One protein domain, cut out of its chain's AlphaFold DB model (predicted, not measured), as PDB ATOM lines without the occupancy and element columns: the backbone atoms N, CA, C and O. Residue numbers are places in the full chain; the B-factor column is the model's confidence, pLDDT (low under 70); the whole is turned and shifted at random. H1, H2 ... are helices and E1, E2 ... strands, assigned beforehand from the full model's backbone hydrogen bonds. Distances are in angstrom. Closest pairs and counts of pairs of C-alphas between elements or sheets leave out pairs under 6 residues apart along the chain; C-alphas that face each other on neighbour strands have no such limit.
ATOM      1  N   PHE A  24      50.406  58.161 138.841       64.31
ATOM      2  CA  PHE A  24      49.144  58.017 139.537       64.31
ATOM      3  C   PHE A  24      48.963  59.297 140.337       64.31
ATOM      4  O   PHE A  24      49.717  59.580 141.275       64.31
ATOM      5  N   ILE A  25      48.026  60.108 139.859       76.88
ATOM      6  CA  ILE A  25      47.647  61.347 140.497       76.88
ATOM      7  C   ILE A  25      46.821  60.947 141.705       76.88
ATOM      8  O   ILE A  25      45.763  60.333 141.577       76.88
ATOM      9  N   ILE A  26      47.349  61.262 142.875       83.12
ATOM     10  CA  ILE A  26      46.652  61.078 144.133       83.12
ATOM     11  C   ILE A  26      46.265  62.468 144.613       83.12
ATOM     12  O   ILE A  26      47.123  63.309 144.887       83.12
ATOM     13  N   ASP A  27      44.967  62.716 144.689       87.56
ATOM     14  CA  ASP A  27      44.437  63.876 145.385       87.56
ATOM     15  C   ASP A  27      43.853  63.467 146.744       87.56
ATOM     16  O   ASP A  27      43.797  62.290 147.122       87.56
ATOM     17  N   GLU A  28      43.446  64.475 147.503       89.12
ATOM     18  CA  GLU A  28      42.882  64.304 148.835       89.12
ATOM     19  C   GLU A  28      41.579  63.486 148.824       89.12
ATOM     20  O   GLU A  28      41.358  62.665 149.715       89.12
ATOM     21  N   ALA A  29      40.740  63.648 147.795       90.25
ATOM     22  CA  ALA A  29      39.454  62.966 147.693       90.25
ATOM     23  C   ALA A  29      39.627  61.464 147.425       90.25
ATOM     24  O   ALA A  29      38.954  60.638 148.049       90.25
ATOM     25  N   VAL A  30      40.566  61.098 146.549       89.75
ATOM     26  CA  VAL A  30      40.928  59.701 146.277       89.75
ATOM     27  C   VAL A  30      41.463  59.033 147.544       89.75
ATOM     28  O   VAL A  30      41.026  57.932 147.887       89.75
ATOM     29  N   MET A  31      42.349  59.711 148.282       92.25
ATOM     30  CA  MET A  31      42.871  59.203 149.556       92.25
ATOM     31  C   MET A  31      41.766  59.002 150.593       92.25
ATOM     32  O   MET A  31      41.667  57.923 151.181       92.25
ATOM     33  N   ALA A  32      40.905  60.002 150.788       92.50
ATOM     34  CA  ALA A  32      39.805  59.931 151.745       92.50
ATOM     35  C   ALA A  32      38.807  58.814 151.394       92.50
ATOM     36  O   ALA A  32      38.390  58.048 152.269       92.50
ATOM     37  N   SER A  33      38.459  58.667 150.112       92.31
ATOM     38  CA  SER A  33      37.564  57.610 149.627       92.31
ATOM     39  C   SER A  33      38.151  56.214 149.863       92.31
ATOM     40  O   SER A  33      37.482  55.335 150.413       92.31
ATOM     41  N   MET A  34      39.434  56.019 149.545       92.00
ATOM     42  CA  MET A  34      40.123  54.746 149.761       92.00
ATOM     43  C   MET A  34      40.192  54.377 151.250       92.00
ATOM     44  O   MET A  34      39.875  53.246 151.617       92.00
ATOM     45  N   LEU A  35      40.572  55.320 152.118       93.62
ATOM     46  CA  LEU A  35      40.735  55.070 153.555       93.62
ATOM     47  C   LEU A  35      39.401  54.889 154.295       93.62
ATOM     48  O   LEU A  35      39.355  54.185 155.303       93.62
ATOM     49  N   SER A  36      38.317  55.497 153.806       93.06
ATOM     50  CA  SER A  36      36.974  55.329 154.380       93.06
ATOM     51  C   SER A  36      36.279  54.051 153.911       93.06
ATOM     52  O   SER A  36      35.596  53.406 154.707       93.06
ATOM     53  N   THR A  37      36.487  53.647 152.657       93.50
ATOM     54  CA  THR A  37      35.858  52.449 152.080       93.50
ATOM     55  C   THR A  37      36.585  51.175 152.510       93.50
ATOM     56  O   THR A  37      35.964  50.195 152.930       93.50
ATOM     57  N   CYS A  38      37.918  51.177 152.466       94.38
ATOM     58  CA  CYS A  38      38.741  49.999 152.735       94.38
ATOM     59  C   CYS A  38      39.081  49.866 154.229       94.38
ATOM     60  O   CYS A  38      40.245  49.871 154.618       94.38
ATOM     61  N   THR A  39      38.075  49.717 155.092       92.81
ATOM     62  CA  THR A  39      38.276  49.680 156.561       92.81
ATOM     63  C   THR A  39      39.160  48.522 157.052       92.81
ATOM     64  O   THR A  39      39.818  48.635 158.086       92.81
ATOM     65  N   LEU A  40      39.242  47.426 156.287       95.62
ATOM     66  CA  LEU A  40      40.108  46.274 156.570       95.62
ATOM     67  C   LEU A  40      41.553  46.437 156.058       95.62
ATOM     68  O   LEU A  40      42.359  45.527 156.242       95.62
ATOM     69  N   LEU A  41      41.890  47.558 155.411       96.19
ATOM     70  CA  LEU A  41      43.220  47.804 154.856       96.19
ATOM     71  C   LEU A  41      44.277  47.831 155.967       96.19
ATOM     72  O   LEU A  41      44.263  48.715 156.819       96.19
ATOM     73  N   GLU A  42      45.220  46.886 155.936       97.81
ATOM     74  CA  GLU A  42      46.310  46.817 156.921       97.81
ATOM     75  C   GLU A  42      47.613  47.468 156.442       97.81
ATOM     76  O   GLU A  42      48.454  47.840 157.262       97.81
ATOM     77  N   GLY A  43      47.796  47.617 155.130       97.75
ATOM     78  CA  GLY A  43      49.016  48.147 154.537       97.75
ATOM     79  C   GLY A  43      48.731  49.078 153.367       97.75
ATOM     80  O   GLY A  43      47.960  48.726 152.481       97.75
ATOM     81  N   LEU A  44      49.393  50.234 153.341       96.69
ATOM     82  CA  LEU A  44      49.351  51.184 152.233       96.69
ATOM     83  C   LEU A  44      50.776  51.536 151.804       96.69
ATOM     84  O   LEU A  44      51.626  51.836 152.640       96.69
ATOM     85  N   THR A  45      51.043  51.494 150.501       96.25
ATOM     86  CA  THR A  45      52.316  51.927 149.918       96.25
ATOM     87  C   THR A  45      52.048  52.945 148.826       96.25
ATOM     88  O   THR A  45      51.364  52.643 147.855       96.25
ATOM     89  N   LEU A  46      52.616  54.131 149.004       94.12
ATOM     90  CA  LEU A  46      52.688  55.202 148.025       94.12
ATOM     91  C   LEU A  46      54.154  55.333 147.623       94.12
ATOM     92  O   LEU A  46      55.007  55.608 148.468       94.12
ATOM     93  N   ASP A  47      54.455  55.068 146.359       92.62
ATOM     94  CA  ASP A  47      55.820  55.038 145.843       92.62
ATOM     95  C   ASP A  47      55.885  55.796 144.522       92.62
ATOM     96  O   ASP A  47      55.157  55.472 143.583       92.62
ATOM     97  N   ALA A  48      56.712  56.839 144.483       89.75
ATOM     98  CA  ALA A  48      56.837  57.754 143.352       89.75
ATOM     99  C   ALA A  48      55.485  58.329 142.861       89.75
ATOM    100  O   ALA A  48      55.319  58.616 141.673       89.75
ATOM    101  N   CYS A  49      54.512  58.497 143.767       87.94
ATOM    102  CA  CYS A  49      53.192  59.034 143.439       87.94
ATOM    103  C   CYS A  49      53.232  60.557 143.250       87.94
ATOM    104  O   CYS A  49      53.906  61.270 144.004       87.94
ATOM    105  N   ASN A  50      52.445  61.059 142.293       88.00
ATOM    106  CA  ASN A  50      52.234  62.494 142.151       88.00
ATOM    107  C   ASN A  50      51.060  62.926 143.021       88.00
ATOM    108  O   ASN A  50      49.908  62.659 142.682       88.00
ATOM    109  N   VAL A  51      51.348  63.588 144.137       85.50
ATOM    110  CA  VAL A  51      50.308  64.114 145.019       85.50
ATOM    111  C   VAL A  51      50.082  65.577 144.667       85.50
ATOM    112  O   VAL A  51      50.994  66.387 144.808       85.50
ATOM    113  N   VAL A  52      48.878  65.908 144.191       81.62
ATOM    114  CA  VAL A  52      48.566  67.243 143.631       81.62
ATOM    115  C   VAL A  52      48.702  68.348 144.677       81.62
ATOM    116  O   VAL A  52      49.095  69.469 144.359       81.62
ATOM    117  N   SER A  53      48.369  68.036 145.925       85.81
ATOM    118  CA  SER A  53      48.347  68.986 147.029       85.81
ATOM    119  C   SER A  53      48.862  68.324 148.311       85.81
ATOM    120  O   SER A  53      50.054  68.024 148.436       85.81
ATOM    121  N   ASN A  54      47.961  68.077 149.256       92.06
ATOM    122  CA  ASN A  54      48.255  67.517 150.557       92.06
ATOM    123  C   ASN A  54      48.056  66.003 150.520       92.06
ATOM    124  O   ASN A  54      47.084  65.499 149.959       92.06
ATOM    125  N   LEU A  55      48.953  65.274 151.176       94.19
ATOM    126  CA  LEU A  55      48.741  63.871 151.489       94.19
ATOM    127  C   LEU A  55      48.161  63.768 152.900       94.19
ATOM    128  O   LEU A  55      48.890  63.919 153.880       94.19
ATOM    129  N   ILE A  56      46.864  63.487 152.995       95.06
ATOM    130  CA  ILE A  56      46.178  63.290 154.274       95.06
ATOM    131  C   ILE A  56      45.896  61.801 154.458       95.06
ATOM    132  O   ILE A  56      45.073  61.209 153.762       95.06
ATOM    133  N   VAL A  57      46.585  61.189 155.418       95.12
ATOM    134  CA  VAL A  57      46.364  59.805 155.839       95.12
ATOM    135  C   VAL A  57      45.583  59.826 157.146       95.12
ATOM    136  O   VAL A  57      46.140  59.664 158.230       95.12
ATOM    137  N   THR A  58      44.281  60.065 157.019       92.50
ATOM    138  CA  THR A  58      43.310  60.030 158.118       92.50
ATOM    139  C   THR A  58      42.128  59.171 157.689       92.50
ATOM    140  O   THR A  58      41.706  59.222 156.535       92.50
ATOM    141  N   GLY A  59      41.599  58.360 158.600       85.44
ATOM    142  CA  GLY A  59      40.488  57.460 158.307       85.44
ATOM    143  C   GLY A  59      39.527  57.300 159.481       85.44
ATOM    144  O   GLY A  59      39.764  57.847 160.561       85.44
ATOM    145  N   PRO A  60      38.429  56.550 159.282       89.62
ATOM    146  CA  PRO A  60      37.479  56.263 160.346       89.62
ATOM    147  C   PRO A  60      38.146  55.456 161.475       89.62
ATOM    148  O   PRO A  60      39.127  54.751 161.230       89.62
ATOM    149  N   PRO A  61      37.578  55.449 162.697       86.38
ATOM    150  CA  PRO A  61      38.104  54.652 163.811       86.38
ATOM    151  C   PRO A  61      38.216  53.146 163.519       86.38
ATOM    152  O   PRO A  61      38.989  52.442 164.164       86.38
ATOM    153  N   SER A  62      37.444  52.645 162.549       88.81
ATOM    154  CA  SER A  62      37.469  51.254 162.097       88.81
ATOM    155  C   SER A  62      38.658  50.910 161.195       88.81
ATOM    156  O   SER A  62      38.888  49.723 160.963       88.81
ATOM    157  N   LEU A  63      39.413  51.899 160.697       93.88
ATOM    158  CA  LEU A  63      40.555  51.679 159.812       93.88
ATOM    159  C   LEU A  63      41.661  50.884 160.525       93.88
ATOM    160  O   LEU A  63      42.195  51.281 161.567       93.88
ATOM    161  N   ARG A  64      42.044  49.756 159.923       96.06
ATOM    162  CA  ARG A  64      43.031  48.810 160.469       96.06
ATOM    163  C   ARG A  64      44.448  49.012 159.938       96.06
ATOM    164  O   ARG A  64      45.243  48.078 159.976       96.06
ATOM    165  N   LEU A  65      44.777  50.212 159.463       97.69
ATOM    166  CA  LEU A  65      46.070  50.490 158.844       97.69
ATOM    167  C   LEU A  65      47.211  50.309 159.858       97.69
ATOM    168  O   LEU A  65      47.328  51.078 160.808       97.69
ATOM    169  N   LYS A  66      48.050  49.294 159.631       98.19
ATOM    170  CA  LYS A  66      49.212  48.933 160.460       98.19
ATOM    171  C   LYS A  66      50.535  49.329 159.818       98.19
ATOM    172  O   LYS A  66      51.502  49.568 160.536       98.19
ATOM    173  N   LYS A  67      50.607  49.367 158.486       98.56
ATOM    174  CA  LYS A  67      51.838  49.655 157.740       98.56
ATOM    175  C   LYS A  67      51.595  50.764 156.728       98.56
ATOM    176  O   LYS A  67      50.701  50.648 155.894       98.56
ATOM    177  N   LEU A  68      52.417  51.803 156.764       98.44
ATOM    178  CA  LEU A  68      52.367  52.903 155.809       98.44
ATOM    179  C   LEU A  68      53.750  53.108 155.204       98.44
ATOM    180  O   LEU A  68      54.725  53.279 155.930       98.44
ATOM    181  N   LYS A  69      53.827  53.111 153.876       98.12
ATOM    182  CA  LYS A  69      55.032  53.483 153.142       98.12
ATOM    183  C   LYS A  69      54.732  54.694 152.270       98.12
ATOM    184  O   LYS A  69      53.791  54.640 151.484       98.12
ATOM    185  N   VAL A  70      55.515  55.756 152.401       96.00
ATOM    186  CA  VAL A  70      55.428  56.961 151.569       96.00
ATOM    187  C   VAL A  70      56.831  57.282 151.080       96.00
ATOM    188  O   VAL A  70      57.671  57.782 151.830       96.00
ATOM    189  N   ARG A  71      57.106  56.946 149.822       94.00
ATOM    190  CA  ARG A  71      58.438  57.044 149.229       94.00
ATOM    191  C   ARG A  71      58.391  57.889 147.967       94.00
ATOM    192  O   ARG A  71      57.540  57.688 147.107       94.00
ATOM    193  N   TYR A  72      59.289  58.866 147.883       88.44
ATOM    194  CA  TYR A  72      59.506  59.704 146.699       88.44
ATOM    195  C   TYR A  72      58.231  60.388 146.163       88.44
ATOM    196  O   TYR A  72      58.091  60.595 144.961       88.44
ATOM    197  N   CYS A  73      57.289  60.724 147.048       90.12
ATOM    198  CA  CYS A  73      56.031  61.378 146.685       90.12
ATOM    199  C   CYS A  73      56.189  62.908 146.639       90.12
ATOM    200  O   CYS A  73      56.899  63.491 147.461       90.12
ATOM    201  N   SER A  74      55.499  63.572 145.707       89.19
ATOM    202  CA  SER A  74      55.634  65.022 145.460       89.19
ATOM    203  C   SER A  74      54.828  65.934 146.400       89.19
ATOM    204  O   SER A  74      54.958  67.151 146.279       89.19
ATOM    205  N   ALA A  75      54.065  65.375 147.350       90.56
ATOM    206  CA  ALA A  75      53.149  66.104 148.241       90.56
ATOM    207  C   ALA A  75      53.787  67.348 148.871       90.56
ATOM    208  O   ALA A  75      54.930  67.282 149.334       90.56
ATOM    209  N   THR A  76      53.054  68.462 148.928       91.19
ATOM    210  CA  THR A  76      53.541  69.720 149.525       91.19
ATOM    211  C   THR A  76      53.470  69.691 151.050       91.19
ATOM    212  O   THR A  76      54.364  70.206 151.720       91.19
ATOM    213  N   LYS A  77      52.438  69.036 151.585       94.19
ATOM    214  CA  LYS A  77      52.178  68.847 153.012       94.19
ATOM    215  C   LYS A  77      51.696  67.423 153.253       94.19
ATOM    216  O   LYS A  77      50.953  66.868 152.444       94.19
ATOM    217  N   ILE A  78      52.115  66.840 154.365       95.56
ATOM    218  CA  ILE A  78      51.734  65.499 154.793       95.56
ATOM    219  C   ILE A  78      51.137  65.590 156.199       95.56
ATOM    220  O   ILE A  78      51.694  66.244 157.089       95.56
ATOM    221  N   GLU A  79      49.999  64.931 156.383       96.44
ATOM    222  CA  GLU A  79      49.314  64.773 157.663       96.44
ATOM    223  C   GLU A  79      48.976  63.299 157.864       96.44
ATOM    224  O   GLU A  79      48.374  62.667 156.994       96.44
ATOM    225  N   ILE A  80      49.375  62.737 159.001       96.81
ATOM    226  CA  ILE A  80      49.163  61.322 159.312       96.81
ATOM    227  C   ILE A  80      48.473  61.224 160.669       96.81
ATOM    228  O   ILE A  80      49.039  61.616 161.689       96.81
ATOM    229  N   SER A  81      47.269  60.659 160.688       95.56
ATOM    230  CA  SER A  81      46.527  60.315 161.899       95.56
ATOM    231  C   SER A  81      46.054  58.868 161.792       95.56
ATOM    232  O   SER A  81      45.040  58.560 161.161       95.56
ATOM    233  N   ALA A  82      46.836  57.956 162.371       94.31
ATOM    234  CA  ALA A  82      46.630  56.519 162.230       94.31
ATOM    235  C   ALA A  82      46.898  55.798 163.559       94.31
ATOM    236  O   ALA A  82      48.014  55.374 163.861       94.31
ATOM    237  N   ALA A  83      45.840  55.622 164.357       93.44
ATOM    238  CA  ALA A  83      45.921  55.069 165.715       93.44
ATOM    239  C   ALA A  83      46.494  53.640 165.790       93.44
ATOM    240  O   ALA A  83      47.083  53.259 166.801       93.44
ATOM    241  N   ASN A  84      46.318  52.852 164.725       95.50
ATOM    242  CA  ASN A  84      46.765  51.462 164.634       95.50
ATOM    243  C   ASN A  84      48.091  51.293 163.881       95.50
ATOM    244  O   ASN A  84      48.510  50.156 163.671       95.50
ATOM    245  N   LEU A  85      48.739  52.389 163.470       97.69
ATOM    246  CA  LEU A  85      49.970  52.324 162.694       97.69
ATOM    247  C   LEU A  85      51.116  51.789 163.558       97.69
ATOM    248  O   LEU A  85      51.417  52.346 164.609       97.69
ATOM    249  N   ILE A  86      51.741  50.713 163.085       98.38
ATOM    250  CA  ILE A  86      52.842  49.999 163.741       98.38
ATOM    251  C   ILE A  86      54.163  50.294 163.033       98.38
ATOM    252  O   ILE A  86      55.166  50.527 163.700       98.38
ATOM    253  N   ALA A  87      54.164  50.294 161.697       98.69
ATOM    254  CA  ALA A  87      55.370  50.477 160.897       98.69
ATOM    255  C   ALA A  87      55.210  51.608 159.877       98.69
ATOM    256  O   ALA A  87      54.230  51.642 159.120       98.69
ATOM    257  N   PHE A  88      56.202  52.492 159.824       98.69
ATOM    258  CA  PHE A  88      56.256  53.613 158.894       98.69
ATOM    259  C   PHE A  88      57.561  53.601 158.091       98.69
ATOM    260  O   PHE A  88      58.646  53.546 158.656       98.69
TER     261      PHE A  88
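AT A GLANCE: This is residues 24 to 88 of the 203 residues of an uncharacterized protein of Quercus lobata (UniProt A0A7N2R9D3). A short solenoid of two stacked turns: E1 and E3 lie side by side along one wall, E2 and E4 along another, and H1 packs beside E2. The 65 printed residues run H1, E1, E2, E3, E4, one named helix and four named strands in two parallel two-strand sheets. The class is mixed, with under half the residues in named elements. It is compact, radius of gyration of the C-alphas 10.9 A, spanning 27 by 22 by 17 A.

HOW THE PARTS SIT: E1, residues 43 to 47, and E3, residues 67 to 71, are parallel; N 44 and O 67 are within hydrogen-bond range, 2.9 A. E2, residues 54 to 58, and E4, residues 77 to 81, are parallel; N 57 and O 79 are within range, 2.8 A. H1, residues 28 to 37, has every O i to N i+4 pair within range; its closest C-alphas to E2 are Glu 28 and Ile 56, 6.4 A.

IN THESE COORDINATES: H1 spans 14.2 A from C-alpha 28 (42.882, 64.304, 148.835); E4 spans 13.6 A to C-alpha 81 (46.527, 60.315, 161.899).

THE WHOLE: No cut, no long link; residue 24 has pLDDT under 70.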